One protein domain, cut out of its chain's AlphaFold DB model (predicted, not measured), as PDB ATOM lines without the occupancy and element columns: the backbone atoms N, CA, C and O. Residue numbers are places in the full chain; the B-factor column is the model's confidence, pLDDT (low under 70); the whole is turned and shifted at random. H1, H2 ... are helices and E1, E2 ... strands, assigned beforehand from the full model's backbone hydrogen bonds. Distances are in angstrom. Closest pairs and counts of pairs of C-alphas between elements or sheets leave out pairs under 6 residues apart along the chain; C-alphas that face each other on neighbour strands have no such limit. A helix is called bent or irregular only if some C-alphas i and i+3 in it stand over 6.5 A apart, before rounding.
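This is residues 90 to 212 of the 212 residues of an uncharacterized protein of Phycisphaerales bacterium (UniProt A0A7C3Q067). Two small three-stranded sheets, both strongly twisted, lie face to face as a sandwich, with the short helix H1 beyond one end and the longer helix H2 beyond the opposite end. The chain passes back and forth between the sheets, E1, E6 and E3 making one layer and E2, E5 and E4 the other. The 123 printed residues hold six named strands and two named helices, in the order E1 E2 E3 H1 E4 H2 E5 E6. The sheet orders are E1 - E6 - E3 and E2 - E5 - E4, all antiparallel, and the class is mixed, helices and strands. The whole is compact, with a radius of gyration of the C-alphas of 15.2 A and spans of 43 by 40 by 24 A.

E1, residues 91 to 97, is an edge strand beside E6, residues 201 to 208, antiparallel at 161 degrees, with N 94 and O 205 3.1 A apart, within hydrogen-bond range. E2, residues 104 to 112, is antiparallel to E5, residues 187 to 195, at 166 degrees, with N 107 and O 192 at 2.8 A. E3, residues 122 to 127, is on the other side of E6 from E1, antiparallel to E6 at 147 degrees, with N 124 and O 204 at 2.8 A. H1, residues 139 to 144, is on the sheet of E1, E6 and E3 but over none of its strands; its closest C-alpha to E3 is Asp 144, 5.0 A from that of Asp 127. H1 is only just irregular, C-alphas 140 and 143 being 6.7 A apart. E4, residues 152 to 157, is antiparallel to E5 at 150 degrees, with N 153 and O 191 at 2.8 A. In the sandwich, two sheets face to face, the facing parts are 10.2 A centre to centre and the strands of one stand at 32 degrees to those of the other. H2, residues 169 to 180, is not on either sheet. In H2 every O i to N i+4 pair is within hydrogen-bond range; in H1 0 of 2 are, beside 2 of 3 O i to N i+3 pairs.

E1 begins at C-alpha 91, (251.790, 283.964, 251.203). E2 is 26.1 A long, E5 25.8 A, E6 21.9 A and H2 16.9 A. E6 ends at C-alpha 208, (253.694, 279.578, 251.643).

The C-alphas farthest apart, those of Ala 167 and Glu 212, are 43.5 A apart. The printed part has no cut. The links E3 to H1 and E4 to H2 are long. Mean pLDDT of the printed part is 92.4; residues 159, 211 and 212 are under 70.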
ATOM      1  N   ARG A  90     252.059 284.100 256.077       89.44
ATOM      2  CA  ARG A  90     251.877 284.905 254.869       89.44
ATOM      3  C   ARG A  90     252.222 284.112 253.620       89.44
ATOM      4  O   ARG A  90     253.117 283.269 253.613       89.44
ATOM      5  N   TYR A  91     251.549 284.469 252.540       91.12
ATOM      6  CA  TYR A  91     251.790 283.964 251.203       91.12
ATOM      7  C   TYR A  91     252.603 284.962 250.377       91.12
ATOM      8  O   TYR A  91     252.334 286.169 250.387       91.12
ATOM      9  N   SER A  92     253.558 284.437 249.609       92.06
ATOM     10  CA  SER A  92     254.014 285.087 248.378       92.06
ATOM     11  C   SER A  92     253.018 284.750 247.280       92.06
ATOM     12  O   SER A  92     252.608 283.596 247.178       92.06
ATOM     13  N   TYR A  93     252.614 285.723 246.471       93.00
ATOM     14  CA  TYR A  93     251.553 285.497 245.499       93.00
ATOM     15  C   TYR A  93     251.718 286.322 244.230       93.00
ATOM     16  O   TYR A  93     252.336 287.386 244.238       93.00
ATOM     17  N   PHE A  94     251.127 285.805 243.160       94.25
ATOM     18  CA  PHE A  94     251.039 286.423 241.843       94.25
ATOM     19  C   PHE A  94     249.614 286.239 241.343       94.25
ATOM     20  O   PHE A  94     249.034 285.171 241.554       94.25
ATOM     21  N   PHE A  95     249.048 287.245 240.683       94.62
ATOM     22  CA  PHE A  95     247.661 287.175 240.238       94.62
ATOM     23  C   PHE A  95     247.444 287.779 238.856       94.62
ATOM     24  O   PHE A  95     248.221 288.612 238.389       94.62
ATOM     25  N   VAL A  96     246.331 287.382 238.246       94.31
ATOM     26  CA  VAL A  96     245.735 288.028 237.078       94.31
ATOM     27  C   VAL A  96     244.247 288.262 237.344       94.31
ATOM     28  O   VAL A  96     243.598 287.467 238.024       94.31
ATOM     29  N   GLU A  97     243.706 289.362 236.825       93.12
ATOM     30  CA  GLU A  97     242.278 289.684 236.901       93.12
ATOM     31  C   GLU A  97     241.610 289.464 235.542       93.12
ATOM     32  O   GLU A  97     242.039 290.025 234.526       93.12
ATOM     33  N   ALA A  98     240.495 288.739 235.538       93.12
ATOM     34  CA  ALA A  98     239.583 288.637 234.410       93.12
ATOM     35  C   ALA A  98     238.806 289.954 234.247       93.12
ATOM     36  O   ALA A  98     237.670 290.104 234.696       93.12
ATOM     37  N   THR A  99     239.468 290.947 233.646       86.62
ATOM     38  CA  THR A  99     238.919 292.299 233.468       86.62
ATOM     39  C   THR A  99     238.146 292.443 232.154       86.62
ATOM     40  O   THR A  99     236.991 292.845 232.190       86.62
ATOM     41  N   PRO A 100     238.706 292.155 230.965       87.00
ATOM     42  CA  PRO A 100     237.885 292.080 229.764       87.00
ATOM     43  C   PRO A 100     237.127 290.741 229.716       87.00
ATOM     44  O   PRO A 100     237.717 289.701 230.029       87.00
ATOM     45  N   PRO A 101     235.859 290.726 229.260       89.12
ATOM     46  CA  PRO A 101     235.217 289.490 228.836       89.12
ATOM     47  C   PRO A 101     236.103 288.776 227.809       89.12
ATOM     48  O   PRO A 101     236.586 289.399 226.861       89.12
ATOM     49  N   SER A 102     236.352 287.490 228.024       92.25
ATOM     50  CA  SER A 102     237.251 286.684 227.197       92.25
ATOM     51  C   SER A 102     236.752 285.245 227.118       92.25
ATOM     52  O   SER A 102     236.040 284.778 228.005       92.25
ATOM     53  N   GLU A 103     237.108 284.543 226.044       95.06
ATOM     54  CA  GLU A 103     236.822 283.108 225.917       95.06
ATOM     55  C   GLU A 103     237.829 282.258 226.693       95.06
ATOM     56  O   GLU A 103     237.502 281.162 227.140       95.06
ATOM     57  N   VAL A 104     239.056 282.755 226.868       96.00
ATOM     58  CA  VAL A 104     240.120 282.070 227.602       96.00
ATOM     59  C   VAL A 104     240.978 283.087 228.345       96.00
ATOM     60  O   VAL A 104     241.377 284.108 227.787       96.00
ATOM     61  N   MET A 105     241.322 282.760 229.591       96.19
ATOM     62  CA  MET A 105     242.425 283.373 230.323       96.19
ATOM     63  C   MET A 105     243.491 282.315 230.599       96.19
ATOM     64  O   MET A 105     243.232 281.318 231.273       96.19
ATOM     65  N   GLN A 106     244.696 282.556 230.088       96.62
ATOM     66  CA  GLN A 106     245.883 281.772 230.406       96.62
ATOM     67  C   GLN A 106     246.759 282.563 231.380       96.62
ATOM     68  O   GLN A 106     247.236 283.647 231.048       96.62
ATOM     69  N   PHE A 107     246.975 282.010 232.571       96.88
ATOM     70  CA  PHE A 107     247.850 282.572 233.590       96.88
ATOM     71  C   PHE A 107     249.050 281.663 233.820       96.88
ATOM     72  O   PHE A 107     248.932 280.633 234.486       96.88
ATOM     73  N   ASP A 108     250.199 282.081 233.297       96.75
ATOM     74  CA  ASP A 108     251.447 281.344 233.436       96.75
ATOM     75  C   ASP A 108     252.387 282.045 234.412       96.75
ATOM     76  O   ASP A 108     252.588 283.260 234.349       96.75
ATOM     77  N   LEU A 109     252.999 281.256 235.289       95.81
ATOM     78  CA  LEU A 109     253.981 281.707 236.255       95.81
ATOM     79  C   LEU A 109     255.269 280.898 236.100       95.81
ATOM     80  O   LEU A 109     255.286 279.688 236.323       95.81
ATOM     81  N   PHE A 110     256.361 281.585 235.764       95.88
ATOM     82  CA  PHE A 110     257.700 281.003 235.691       95.88
ATOM     83  C   PHE A 110     258.530 281.463 236.884       95.88
ATOM     84  O   PHE A 110     258.884 282.636 236.999       95.88
ATOM     85  N   VAL A 111     258.861 280.535 237.777       94.50
ATOM     86  CA  VAL A 111     259.568 280.827 239.024       94.50
ATOM     87  C   VAL A 111     260.967 280.237 238.989       94.50
ATOM     88  O   VAL A 111     261.143 279.062 238.673       94.50
ATOM     89  N   HIS A 112     261.976 281.027 239.358       94.81
ATOM     90  CA  HIS A 112     263.344 280.526 239.484       94.81
ATOM     91  C   HIS A 112     263.406 279.375 240.506       94.81
ATOM     92  O   HIS A 112     262.842 279.476 241.592       94.81
ATOM     93  N   ARG A 113     264.118 278.291 240.191       93.00
ATOM     94  CA  ARG A 113     264.178 277.047 240.983       93.00
ATOM     95  C   ARG A 113     264.667 277.232 242.424       93.00
ATOM     96  O   ARG A 113     264.334 276.431 243.286       93.00
ATOM     97  N   ASP A 114     265.427 278.298 242.678       92.56
ATOM     98  CA  ASP A 114     265.933 278.660 244.014       92.56
ATOM     99  C   ASP A 114     264.888 279.401 244.879       92.56
ATOM    100  O   ASP A 114     265.191 279.829 245.998       92.56
ATOM    101  N   LEU A 115     263.681 279.627 244.350       91.19
ATOM    102  CA  LEU A 115     262.547 280.202 245.069       91.19
ATOM    103  C   LEU A 115     261.497 279.116 245.328       91.19
ATOM    104  O   LEU A 115     261.190 278.319 244.438       91.19
ATOM    105  N   TYR A 116     260.942 279.116 246.544       91.06
ATOM    106  CA  TYR A 116     259.904 278.183 247.009       91.06
ATOM    107  C   TYR A 116     260.293 276.708 246.794       91.06
ATOM    108  O   TYR A 116     259.554 275.927 246.191       91.06
ATOM    109  N   VAL A 117     261.504 276.344 247.227       90.50
ATOM    110  CA  VAL A 117     262.071 275.002 247.024       90.50
ATOM    111  C   VAL A 117     261.170 273.952 247.677       90.50
ATOM    112  O   VAL A 117     260.771 274.104 248.826       90.50
ATOM    113  N   GLY A 118     260.835 272.898 246.928       90.44
ATOM    114  CA  GLY A 118     259.961 271.817 247.400       90.44
ATOM    115  C   GLY A 118     258.477 272.183 247.505       90.44
ATOM    116  O   GLY A 118     257.688 271.344 247.926       90.44
ATOM    117  N   GLN A 119     258.087 273.402 247.121       93.25
ATOM    118  CA  GLN A 119     256.692 273.836 247.107       93.25
ATOM    119  C   GLN A 119     256.127 273.867 245.687       93.25
ATOM    120  O   GLN A 119     256.805 274.289 244.743       93.25
ATOM    121  N   GLU A 120     254.854 273.502 245.589       94.94
ATOM    122  CA  GLU A 120     253.982 273.718 244.438       94.94
ATOM    123  C   GLU A 120     252.996 274.847 244.781       94.94
ATOM    124  O   GLU A 120     252.549 274.921 245.934       94.94
ATOM    125  N   PRO A 121     252.670 275.757 243.845       96.44
ATOM    126  CA  PRO A 121     251.722 276.820 244.134       96.44
ATOM    127  C   PRO A 121     250.317 276.254 244.356       96.44
ATOM    128  O   PRO A 121     249.883 275.339 243.658       96.44
ATOM    129  N   ALA A 122     249.573 276.853 245.283       96.56
ATOM    130  CA  ALA A 122     248.134 276.635 245.392       96.56
ATOM    131  C   ALA A 122     247.374 277.704 244.595       96.56
ATOM    132  O   ALA A 122     247.825 278.848 244.502       96.56
ATOM    133  N   LEU A 123     246.213 277.347 244.041       97.50
ATOM    134  CA  LEU A 123     245.326 278.294 243.368       97.50
ATOM    135  C   LEU A 123     244.300 278.849 244.357       97.50
ATOM    136  O   LEU A 123     243.680 278.103 245.116       97.50
ATOM    137  N   GLN A 124     244.107 280.161 244.327       97.06
ATOM    138  CA  GLN A 124     243.029 280.847 245.026       97.06
ATOM    139  C   GLN A 124     242.321 281.779 244.046       97.06
ATOM    140  O   GLN A 124     242.969 282.555 243.341       97.06
ATOM    141  N   LEU A 125     240.995 281.681 244.002       97.00
ATOM    142  CA  LEU A 125     240.132 282.504 243.164       97.00
ATOM    143  C   LEU A 125     239.317 283.430 244.059       97.00
ATOM    144  O   LEU A 125     238.839 283.001 245.109       97.00
ATOM    145  N   TYR A 126     239.192 284.688 243.648       96.81
ATOM    146  CA  TYR A 126     238.487 285.720 244.402       96.81
ATOM    147  C   TYR A 126     237.514 286.479 243.511       96.81
ATOM    148  O   TYR A 126     237.849 286.778 242.365       96.81
ATOM    149  N   ASP A 127     236.363 286.838 244.065       95.31
ATOM    150  CA  ASP A 127     235.489 287.867 243.518       95.31
ATOM    151  C   ASP A 127     236.087 289.252 243.811       95.31
ATOM    152  O   ASP A 127     236.315 289.649 244.954       95.31
ATOM    153  N   THR A 128     236.394 289.989 242.753       93.50
ATOM    154  CA  THR A 128     236.934 291.350 242.795       93.50
ATOM    155  C   THR A 128     235.987 292.366 242.165       93.50
ATOM    156  O   THR A 128     236.375 293.516 241.945       93.50
ATOM    157  N   SER A 129     234.736 291.976 241.897       89.38
ATOM    158  CA  SER A 129     233.737 292.829 241.250       89.38
ATOM    159  C   SER A 129     233.335 294.047 242.093       89.38
ATOM    160  O   SER A 129     233.029 295.092 241.516       89.38
ATOM    161  N   PHE A 130     233.397 293.950 243.429       84.81
ATOM    162  CA  PHE A 130     233.018 295.031 244.351       84.81
ATOM    163  C   PHE A 130     234.210 295.666 245.086       84.81
ATOM    164  O   PHE A 130     234.369 296.883 245.056       84.81
ATOM    165  N   GLU A 131     235.074 294.853 245.699       86.06
ATOM    166  CA  GLU A 131     236.161 295.311 246.589       86.06
ATOM    167  C   GLU A 131     237.523 295.462 245.876       86.06
ATOM    168  O   GLU A 131     238.566 295.691 246.497       86.06
ATOM    169  N   GLY A 132     237.547 295.300 244.549       88.00
ATOM    170  CA  GLY A 132     238.775 295.321 243.753       88.00
ATOM    171  C   GLY A 132     239.737 294.175 244.096       88.00
ATOM    172  O   GLY A 132     239.347 293.170 244.691       88.00
ATOM    173  N   VAL A 133     241.011 294.314 243.708       89.44
ATOM    174  CA  VAL A 133     242.045 293.261 243.848       89.44
ATOM    175  C   VAL A 133     242.139 292.725 245.263       89.44
ATOM    176  O   VAL A 133     242.356 293.487 246.205       89.44
ATOM    177  N   ALA A 134     242.063 291.404 245.385       92.44
ATOM    178  CA  ALA A 134     242.214 290.700 246.644       92.44
ATOM    179  C   ALA A 134     243.689 290.565 247.024       92.44
ATOM    180  O   ALA A 134     244.497 289.980 246.296       92.44
ATOM    181  N   ASN A 135     244.038 291.061 248.209       91.75
ATOM    182  CA  ASN A 135     245.279 290.686 248.868       91.75
ATOM    183  C   ASN A 135     245.049 289.383 249.639       91.75
ATOM    184  O   ASN A 135     244.321 289.368 250.625       91.75
ATOM    185  N   VAL A 136     245.712 288.298 249.233       91.75
ATOM    186  CA  VAL A 136     245.572 286.972 249.872       91.75
ATOM    187  C   VAL A 136     245.994 286.945 251.344       91.75
ATOM    188  O   VAL A 136     245.642 286.026 252.078       91.75
ATOM    189  N   ASN A 137     246.783 287.932 251.772       91.69
ATOM    190  CA  ASN A 137     247.236 288.073 253.152       91.69
ATOM    191  C   ASN A 137     246.295 288.929 254.010       91.69
ATOM    192  O   ASN A 137     246.584 289.115 255.189       91.69
ATOM    193  N   ASP A 138     245.222 289.475 253.436       92.12
ATOM    194  CA  ASP A 138     244.189 290.201 254.168       92.12
ATOM    195  C   ASP A 138     243.034 289.242 254.520       92.12
ATOM    196  O   ASP A 138     242.318 288.785 253.622       92.12
ATOM    197  N   PRO A 139     242.824 288.913 255.810       91.44
ATOM    198  CA  PRO A 139     241.755 288.013 256.232       91.44
ATOM    199  C   PRO A 139     240.355 288.486 255.835       91.44
ATOM    200  O   PRO A 139     239.486 287.642 255.616       91.44
ATOM    201  N   ALA A 140     240.131 289.799 255.702       92.94
ATOM    202  CA  ALA A 140     238.837 290.333 255.282       92.94
ATOM    203  C   ALA A 140     238.457 289.861 253.871       92.94
ATOM    204  O   ALA A 140     237.280 289.700 253.572       92.94
ATOM    205  N   ARG A 141     239.451 289.545 253.031       93.75
ATOM    206  CA  ARG A 141     239.258 289.072 251.656       93.75
ATOM    207  C   ARG A 141     238.930 287.583 251.558       93.75
ATOM    208  O   ARG A 141     238.706 287.079 250.465       93.75
ATOM    209  N   GLN A 142     238.896 286.842 252.671       91.38
ATOM    210  CA  GLN A 142     238.536 285.418 252.640       91.38
ATOM    211  C   GLN A 142     237.080 285.181 252.234       91.38
ATOM    212  O   GLN A 142     236.794 284.143 251.640       91.38
ATOM    213  N   VAL A 143     236.186 286.129 252.535       93.75
ATOM    214  CA  VAL A 143     234.766 286.054 252.160       93.75
ATOM    215  C   VAL A 143     234.563 286.093 250.644       93.75
ATOM    216  O   VAL A 143     233.617 285.499 250.145       93.75
ATOM    217  N   ASP A 144     235.500 286.702 249.914       95.44
ATOM    218  CA  ASP A 144     235.447 286.815 248.456       95.44
ATOM    219  C   ASP A 144     235.931 285.543 247.745       95.44
ATOM    220  O   ASP A 144     235.982 285.502 246.518       95.44
ATOM    221  N   ARG A 145     236.363 284.506 248.479       95.62
ATOM    222  CA  ARG A 145     236.906 283.296 247.856       95.62
ATOM    223  C   ARG A 145     235.829 282.541 247.091       95.62
ATOM    224  O   ARG A 145     234.796 282.168 247.639       95.62
ATOM    225  N   LEU A 146     236.149 282.224 245.844       95.00
ATOM    226  CA  LEU A 146     235.320 281.405 244.978       95.00
ATOM    227  C   LEU A 146     235.798 279.951 245.028       95.00
ATOM    228  O   LEU A 146     236.993 279.673 244.904       95.00
ATOM    229  N   ASP A 147     234.852 279.030 245.200       92.12
ATOM    230  CA  ASP A 147     235.093 277.588 245.138       92.12
ATOM    231  C   ASP A 147     234.809 277.083 243.720       92.12
ATOM    232  O   ASP A 147     233.711 276.624 243.395       92.12
ATOM    233  N   LEU A 148     235.792 277.270 242.840       88.62
ATOM    234  CA  LEU A 148     235.730 276.842 241.447       88.62
ATOM    235  C   LEU A 148     236.754 275.726 241.185       88.62
ATOM    236  O   LEU A 148     237.680 275.502 241.965       88.62
ATOM    237  N   LYS A 149     236.547 274.971 240.103       91.38
ATOM    238  CA  LYS A 149     237.250 273.701 239.836       91.38
ATOM    239  C   LYS A 149     238.557 273.856 239.062       91.38
ATOM    240  O   LYS A 149     239.136 272.852 238.651       91.38
ATOM    241  N   GLU A 150     239.004 275.076 238.805       95.12
ATOM    242  CA  GLU A 150     240.236 275.327 238.078       95.12
ATOM    243  C   GLU A 150     241.440 274.806 238.862       95.12
ATOM    244  O   GLU A 150     241.505 274.847 240.091       95.12
ATOM    245  N   THR A 151     242.420 274.306 238.121       96.50
ATOM    246  CA  THR A 151     243.611 273.670 238.678       96.50
ATOM    247  C   THR A 151     244.867 274.261 238.067       96.50
ATOM    248  O   THR A 151     244.838 274.825 236.971       96.50
ATOM    249  N   ILE A 152     245.989 274.086 238.762       97.56
ATOM    250  CA  ILE A 152     247.306 274.432 238.238       97.56
ATOM    251  C   ILE A 152     247.898 273.212 237.533       97.56
ATOM    252  O   ILE A 152     247.969 272.125 238.101       97.56
ATOM    253  N   GLU A 153     248.347 273.413 236.302       96.31
ATOM    254  CA  GLU A 153     249.155 272.477 235.536       96.31
ATOM    255  C   GLU A 153     250.640 272.821 235.711       96.31
ATOM    256  O   GLU A 153     251.056 273.968 235.525       96.31
ATOM    257  N   ALA A 154     251.461 271.825 236.047       95.12
ATOM    258  CA  ALA A 154     252.910 271.973 236.032       95.12
ATOM    259  C   ALA A 154     253.429 271.861 234.590       95.12
ATOM    260  O   ALA A 154     253.273 270.829 233.942       95.12
ATOM    261  N   LEU A 155     254.107 272.902 234.105       94.00
ATOM    262  CA  LEU A 155     254.687 272.948 232.756       94.00
ATOM    263  C   LEU A 155     256.102 272.342 232.696       94.00
ATOM    264  O   LEU A 155     256.683 272.197 231.619       94.00
ATOM    265  N   GLY A 156     256.672 271.993 233.853       88.19
ATOM    266  CA  GLY A 156     258.034 271.480 233.979       88.19
ATOM    267  C   GLY A 156     259.099 272.581 233.987       88.19
ATOM    268  O   GLY A 156     258.845 273.711 234.409       88.19
ATOM    269  N   LEU A 157     260.320 272.226 233.574       84.25
ATOM    270  CA  LEU A 157     261.471 273.132 233.527       84.25
ATOM    271  C   LEU A 157     261.676 273.730 232.128       84.25
ATOM    272  O   LEU A 157     261.640 273.012 231.124       84.25
ATOM    273  N   GLY A 158     262.012 275.020 232.093       70.75
ATOM    274  CA  GLY A 158     262.473 275.724 230.897       70.75
ATOM    275  C   GLY A 158     261.427 276.020 229.833       70.75
ATOM    276  O   GLY A 158     260.222 275.985 230.072       70.75
ATOM    277  N   SER A 159     261.902 276.348 228.632       63.97
ATOM    278  CA  SER A 159     261.111 276.913 227.531       63.97
ATOM    279  C   SER A 159     260.208 275.926 226.794       63.97
ATOM    280  O   SER A 159     259.702 276.185 225.705       63.97
ATOM    281  N   ARG A 160     259.940 274.773 227.406       78.19
ATOM    282  CA  ARG A 160     259.060 273.744 226.841       78.19
ATOM    283  C   ARG A 160     257.579 274.086 226.968       78.19
ATOM    284  O   ARG A 160     256.747 273.340 226.450       78.19
ATOM    285  N   ALA A 161     257.250 275.191 227.633       88.69
ATOM    286  CA  ALA A 161     255.889 275.679 227.742       88.69
ATOM    287  C   ALA A 161     255.307 275.932 226.345       88.69
ATOM    288  O   ALA A 161     255.790 276.769 225.582       88.69
ATOM    289  N   ARG A 162     254.252 275.193 226.007       92.56
ATOM    290  CA  ARG A 162     253.442 275.392 224.801       92.56
ATOM    291  C   ARG A 162     252.084 275.928 225.202       92.56
ATOM    292  O   ARG A 162     251.634 275.655 226.306       92.56
ATOM    293  N   SER A 163     251.430 276.677 224.328       94.00
ATOM    294  CA  SER A 163     250.054 277.132 224.523       94.00
ATOM    295  C   SER A 163     249.226 276.761 223.302       94.00
ATOM    296  O   SER A 163     249.716 276.861 222.179       94.00
ATOM    297  N   ALA A 164     247.995 276.307 223.537       94.38
ATOM    298  CA  ALA A 164     247.002 276.133 222.482       94.38
ATOM    299  C   ALA A 164     246.268 277.448 222.166       94.38
ATOM    300  O   ALA A 164     245.729 277.591 221.074       94.38
ATOM    301  N   ASP A 165     246.263 278.397 223.107       94.75
ATOM    302  CA  ASP A 165     245.496 279.643 223.031       94.75
ATOM    303  C   ASP A 165     246.353 280.835 222.566       94.75
ATOM    304  O   ASP A 165     245.819 281.843 222.113       94.75
ATOM    305  N   VAL A 166     247.686 280.727 222.655       93.44
ATOM    306  CA  VAL A 166     248.638 281.768 222.240       93.44
ATOM    307  C   VAL A 166     249.572 281.220 221.163       93.44
ATOM    308  O   VAL A 166     250.381 280.320 221.407       93.44
ATOM    309  N   ALA A 167     249.488 281.784 219.957       92.50
ATOM    310  CA  ALA A 167     250.362 281.414 218.851       92.50
ATOM    311  C   ALA A 167     251.833 281.719 219.181       92.50
ATOM    312  O   ALA A 167     252.148 282.735 219.795       92.50
ATOM    313  N   ARG A 168     252.746 280.834 218.753       94.69
ATOM    314  CA  ARG A 168     254.206 281.000 218.927       94.69
ATOM    315  C   ARG A 168     254.634 281.232 220.388       94.69
ATOM    316  O   ARG A 168     255.666 281.840 220.651       94.69
ATOM    317  N   TYR A 169     253.870 280.707 221.351       95.12
ATOM    318  CA  TYR A 169     254.104 280.941 222.779       95.12
ATOM    319  C   TYR A 169     255.495 280.508 223.264       95.12
ATOM    320  O   TYR A 169     256.124 281.224 224.039       95.12
ATOM    321  N   SER A 170     256.004 279.365 222.795       93.44
ATOM    322  CA  SER A 170     257.345 278.906 223.185       93.44
ATOM    323  C   SER A 170     258.431 279.875 222.709       93.44
ATOM    324  O   SER A 170     259.289 280.250 223.498       93.44
ATOM    325  N   GLU A 171     258.335 280.364 221.464       95.00
ATOM    326  CA  GLU A 171     259.251 281.380 220.922       95.00
ATOM    327  C   GLU A 171     259.178 282.694 221.713       95.00
ATOM    328  O   GLU A 171     260.203 283.330 221.950       95.00
ATOM    329  N   LEU A 172     257.974 283.098 222.133       95.00
ATOM    330  CA  LEU A 172     257.757 284.285 222.960       95.00
ATOM    331  C   LEU A 172     258.486 284.168 224.305       95.00
ATOM    332  O   LEU A 172     259.205 285.083 224.703       95.00
ATOM    333  N   VAL A 173     258.319 283.040 224.996       94.69
ATOM    334  CA  VAL A 173     258.966 282.791 226.291       94.69
ATOM    335  C   VAL A 173     260.489 282.690 226.138       94.69
ATOM    336  O   VAL A 173     261.218 283.310 226.912       94.69
ATOM    337  N   ASP A 174     260.977 281.985 225.112       93.50
ATOM    338  CA  ASP A 174     262.406 281.913 224.780       93.50
ATOM    339  C   ASP A 174     263.005 283.301 224.534       93.50
ATOM    340  O   ASP A 174     264.058 283.630 225.086       93.50
ATOM    341  N   ARG A 175     262.305 284.151 223.772       94.69
ATOM    342  CA  ARG A 175     262.745 285.523 223.501       94.69
ATOM    343  C   ARG A 175     262.888 286.336 224.785       94.69
ATOM    344  O   ARG A 175     263.846 287.096 224.914       94.69
ATOM    345  N   VAL A 176     261.960 286.187 225.732       94.94
ATOM    346  CA  VAL A 176     262.038 286.873 227.030       94.94
ATOM    347  C   VAL A 176     263.258 286.401 227.821       94.94
ATOM    348  O   VAL A 176     264.000 287.237 228.337       94.94
ATOM    349  N   TYR A 177     263.515 285.090 227.885       95.31
ATOM    350  CA  TYR A 177     264.703 284.565 228.564       95.31
ATOM    351  C   TYR A 177     266.004 285.062 227.930       95.31
ATOM    352  O   TYR A 177     266.879 285.555 228.644       95.31
ATOM    353  N   GLU A 178     266.107 284.999 226.604       94.19
ATOM    354  CA  GLU A 178     267.272 285.460 225.848       94.19
ATOM    355  C   GLU A 178     267.567 286.941 226.119       94.19
ATOM    356  O   GLU A 178     268.686 287.290 226.497       94.19
ATOM    357  N   ARG A 179     266.552 287.811 226.000       94.88
ATOM    358  CA  ARG A 179     266.694 289.263 226.211       94.88
ATOM    359  C   ARG A 179     267.123 289.613 227.634       94.88
ATOM    360  O   ARG A 179     267.873 290.563 227.831       94.88
ATOM    361  N   LEU A 180     266.683 288.836 228.621       95.25
ATOM    362  CA  LEU A 180     267.049 289.036 230.024       95.25
ATOM    363  C   LEU A 180     268.370 288.357 230.418       95.25
ATOM    364  O   LEU A 180     268.812 288.512 231.559       95.25
ATOM    365  N   GLY A 181     269.000 287.607 229.508       95.56
ATOM    366  CA  GLY A 181     270.192 286.809 229.803       95.56
ATOM    367  C   GLY A 181     269.919 285.684 230.808       95.56
ATOM    368  O   GLY A 181     270.805 285.292 231.571       95.56
ATOM    369  N   TRP A 182     268.680 285.201 230.861       95.31
ATOM    370  CA  TRP A 182     268.236 284.144 231.762       95.31
ATOM    371  C   TRP A 182     268.298 282.785 231.076       95.31
ATOM    372  O   TRP A 182     268.040 282.651 229.884       95.31
ATOM    373  N   LYS A 183     268.626 281.754 231.855       94.94
ATOM    374  CA  LYS A 183     268.641 280.372 231.380       94.94
ATOM    375  C   LYS A 183     267.303 279.723 231.691       94.94
ATOM    376  O   LYS A 183     266.937 279.623 232.863       94.94
ATOM    377  N   ALA A 184     266.577 279.285 230.669       93.88
ATOM    378  CA  ALA A 184     265.217 278.781 230.827       93.88
ATOM    379  C   ALA A 184     265.163 277.606 231.823       93.88
ATOM    380  O   ALA A 184     264.294 277.553 232.689       93.88
ATOM    381  N   GLU A 185     266.145 276.707 231.781       93.88
ATOM    382  CA  GLU A 185     266.254 275.528 232.662       93.88
ATOM    383  C   GLU A 185     266.343 275.868 234.163       93.88
ATOM    384  O   GLU A 185     266.215 274.987 235.016       93.88
ATOM    385  N   GLN A 186     266.574 277.138 234.508       95.44
ATOM    386  CA  GLN A 186     266.553 277.624 235.885       95.44
ATOM    387  C   GLN A 186     265.142 277.932 236.396       95.44
ATOM    388  O   GLN A 186     265.002 278.241 237.577       95.44
ATOM    389  N   PHE A 187     264.107 277.846 235.559       96.12
ATOM    390  CA  PHE A 187     262.738 278.222 235.903       96.12
ATOM    391  C   PHE A 187     261.781 277.028 235.840       96.12
ATOM    392  O   PHE A 187     261.815 276.231 234.900       96.12
ATOM    393  N   ARG A 188     260.907 276.937 236.847       95.56
ATOM    394  CA  ARG A 188     259.743 276.044 236.911       95.56
ATOM    395  C   ARG A 188     258.518 276.797 236.404       95.56
ATOM    396  O   ARG A 188     258.275 277.909 236.869       95.56
ATOM    397  N   GLY A 189     257.777 276.212 235.469       96.00
ATOM    398  CA  GLY A 189     256.560 276.800 234.914       96.00
ATOM    399  C   GLY A 189     255.286 276.200 235.508       96.00
ATOM    400  O   GLY A 189     255.189 274.986 235.686       96.00
ATOM    401  N   TYR A 190     254.298 277.056 235.742       97.25
ATOM    402  CA  TYR A 190     252.963 276.716 236.228       97.25
ATOM    403  C   TYR A 190     251.916 277.423 235.381       97.25
ATOM    404  O   TYR A 190     252.114 278.587 235.045       97.25
ATOM    405  N   ARG A 191     250.804 276.758 235.061       97.25
ATOM    406  CA  ARG A 191     249.697 277.342 234.296       97.25
ATOM    407  C   ARG A 191     248.367 277.137 234.992       97.25
ATOM    408  O   ARG A 191     248.037 276.028 235.388       97.25
ATOM    409  N   CYS A 192     247.566 278.189 235.050       97.62
ATOM    410  CA  CYS A 192     246.128 278.095 235.249       97.62
ATOM    411  C   CYS A 192     245.441 278.564 233.962       97.62
ATOM    412  O   CYS A 192     245.675 279.682 233.503       97.62
ATOM    413  N   ARG A 193     244.620 277.700 233.361       97.00
ATOM    414  CA  ARG A 193     243.835 278.020 232.165       97.00
ATOM    415  C   ARG A 193     242.358 277.989 232.523       97.00
ATOM    416  O   ARG A 193     241.849 276.940 232.906       97.00
ATOM    417  N   ILE A 194     241.674 279.112 232.340       96.88
ATOM    418  CA  ILE A 194     240.242 279.251 232.617       96.88
ATOM    419  C   ILE A 194     239.523 279.513 231.297       96.88
ATOM    420  O   ILE A 194     239.818 280.495 230.615       96.88
ATOM    421  N   ALA A 195     238.603 278.624 230.923       96.25
ATOM    422  CA  ALA A 195     237.690 278.865 229.811       96.25
ATOM    423  C   ALA A 195     236.533 279.739 230.302       96.25
ATOM    424  O   ALA A 195     235.952 279.448 231.342       96.25
ATOM    425  N   TYR A 196     236.210 280.787 229.550       95.50
ATOM    426  CA  TYR A 196     235.177 281.772 229.866       95.50
ATOM    427  C   TYR A 196     235.286 282.294 231.310       95.50
ATOM    428  O   TYR A 196     234.363 282.100 232.104       95.50
ATOM    429  N   PRO A 197     236.419 282.922 231.687       95.31
ATOM    430  CA  PRO A 197     236.609 283.417 233.043       95.31
ATOM    431  C   PRO A 197     235.511 284.416 233.418       95.31
ATOM    432  O   PRO A 197     235.185 285.331 232.655       95.31
ATOM    433  N   VAL A 198     234.953 284.252 234.617       93.56
ATOM    434  CA  VAL A 198     233.917 285.148 235.135       93.56
ATOM    435  C   VAL A 198     234.510 286.548 235.305       93.56
ATOM    436  O   VAL A 198     235.554 286.726 235.935       93.56
ATOM    437  N   TYR A 199     233.846 287.548 234.721       92.12
ATOM    438  CA  TYR A 199     234.250 288.949 234.842       92.12
ATOM    439  C   TYR A 199     234.375 289.350 236.314       92.12
ATOM    440  O   TYR A 199     233.492 289.050 237.114       92.12
ATOM    441  N   GLY A 200     235.453 290.055 236.656       92.50
ATOM    442  CA  GLY A 200     235.710 290.446 238.041       92.50
ATOM    443  C   GLY A 200     236.174 289.281 238.909       92.50
ATOM    444  O   GLY A 200     235.982 289.318 240.113       92.50
ATOM    445  N   THR A 201     236.770 288.241 238.319       95.00
ATOM    446  CA  THR A 201     237.472 287.194 239.073       95.00
ATOM    447  C   THR A 201     238.974 287.436 239.046       95.00
ATOM    448  O   THR A 201     239.550 287.738 237.999       95.00
ATOM    449  N   GLN A 202     239.634 287.236 240.182       95.88
ATOM    450  CA  GLN A 202     241.089 287.215 240.290       95.88
ATOM    451  C   GLN A 202     241.591 285.785 240.500       95.88
ATOM    452  O   GLN A 202     241.276 285.160 241.510       95.88
ATOM    453  N   ALA A 203     242.434 285.296 239.588       97.19
ATOM    454  CA  ALA A 203     243.165 284.042 239.745       97.19
ATOM    455  C   ALA A 203     244.532 284.306 240.367       97.19
ATOM    456  O   ALA A 203     245.310 285.097 239.839       97.19
ATOM    457  N   THR A 204     244.823 283.645 241.487       97.25
ATOM    458  CA  THR A 204     246.026 283.895 242.283       97.25
ATOM    459  C   THR A 204     246.769 282.599 242.573       97.25
ATOM    460  O   THR A 204     246.212 281.684 243.173       97.25
ATOM    461  N   MET A 205     248.038 282.529 242.176       97.62
ATOM    462  CA  MET A 205     248.947 281.448 242.561       97.62
ATOM    463  C   MET A 205     249.707 281.867 243.818       97.62
ATOM    464  O   MET A 205     250.337 282.929 243.831       97.62
ATOM    465  N   VAL A 206     249.646 281.047 244.868       95.62
ATOM    466  CA  VAL A 206     250.244 281.343 246.177       95.62
ATOM    467  C   VAL A 206     251.290 280.307 246.579       95.62
ATOM    468  O   VAL A 206     251.084 279.107 246.420       95.62
ATOM    469  N   PHE A 207     252.383 280.777 247.174       94.19
ATOM    470  CA  PHE A 207     253.402 279.969 247.847       94.19
ATOM    471  C   PHE A 207     253.433 280.332 249.327       94.19
ATOM    472  O   PHE A 207     253.326 281.512 249.681       94.19
ATOM    473  N   ARG A 208     253.592 279.337 250.201       90.00
ATOM    474  CA  ARG A 208     253.694 279.578 251.643       90.00
ATOM    475  C   ARG A 208     255.084 280.089 252.008       90.00
ATOM    476  O   ARG A 208     256.083 279.753 251.364       90.00
ATOM    477  N   ALA A 209     255.151 280.895 253.065       83.56
ATOM    478  CA  ALA A 209     256.421 281.155 253.728       83.56
ATOM    479  C   ALA A 209     257.068 279.826 254.161       83.56
ATOM    480  O   ALA A 209     256.370 278.883 254.526       83.56
ATOM    481  N   GLU A 210     258.398 279.755 254.093       76.88
ATOM    482  CA  GLU A 210     259.144 278.593 254.583       76.88
ATOM    483  C   GLU A 210     258.866 278.394 256.087       76.88
ATOM    484  O   GLU A 210     258.874 279.361 256.863       76.88
ATOM    485  N   GLU A 211     258.607 277.144 256.478       66.06
ATOM    486  CA  GLU A 211     258.453 276.729 257.878       66.06
ATOM    487  C   GLU A 211     259.828 276.709 258.589       66.06
ATOM    488  O   GLU A 211     260.881 276.785 257.939       66.06
ATOM    489  N   GLU A 212     259.829 276.730 259.926       54.62
ATOM    490  CA  GLU A 212     261.033 276.750 260.791       54.62
ATOM    491  C   GLU A 212     261.953 275.528 260.675       54.62
ATOM    492  O   GLU A 212     261.531 274.481 260.148       54.62
TER     493      GLU A 212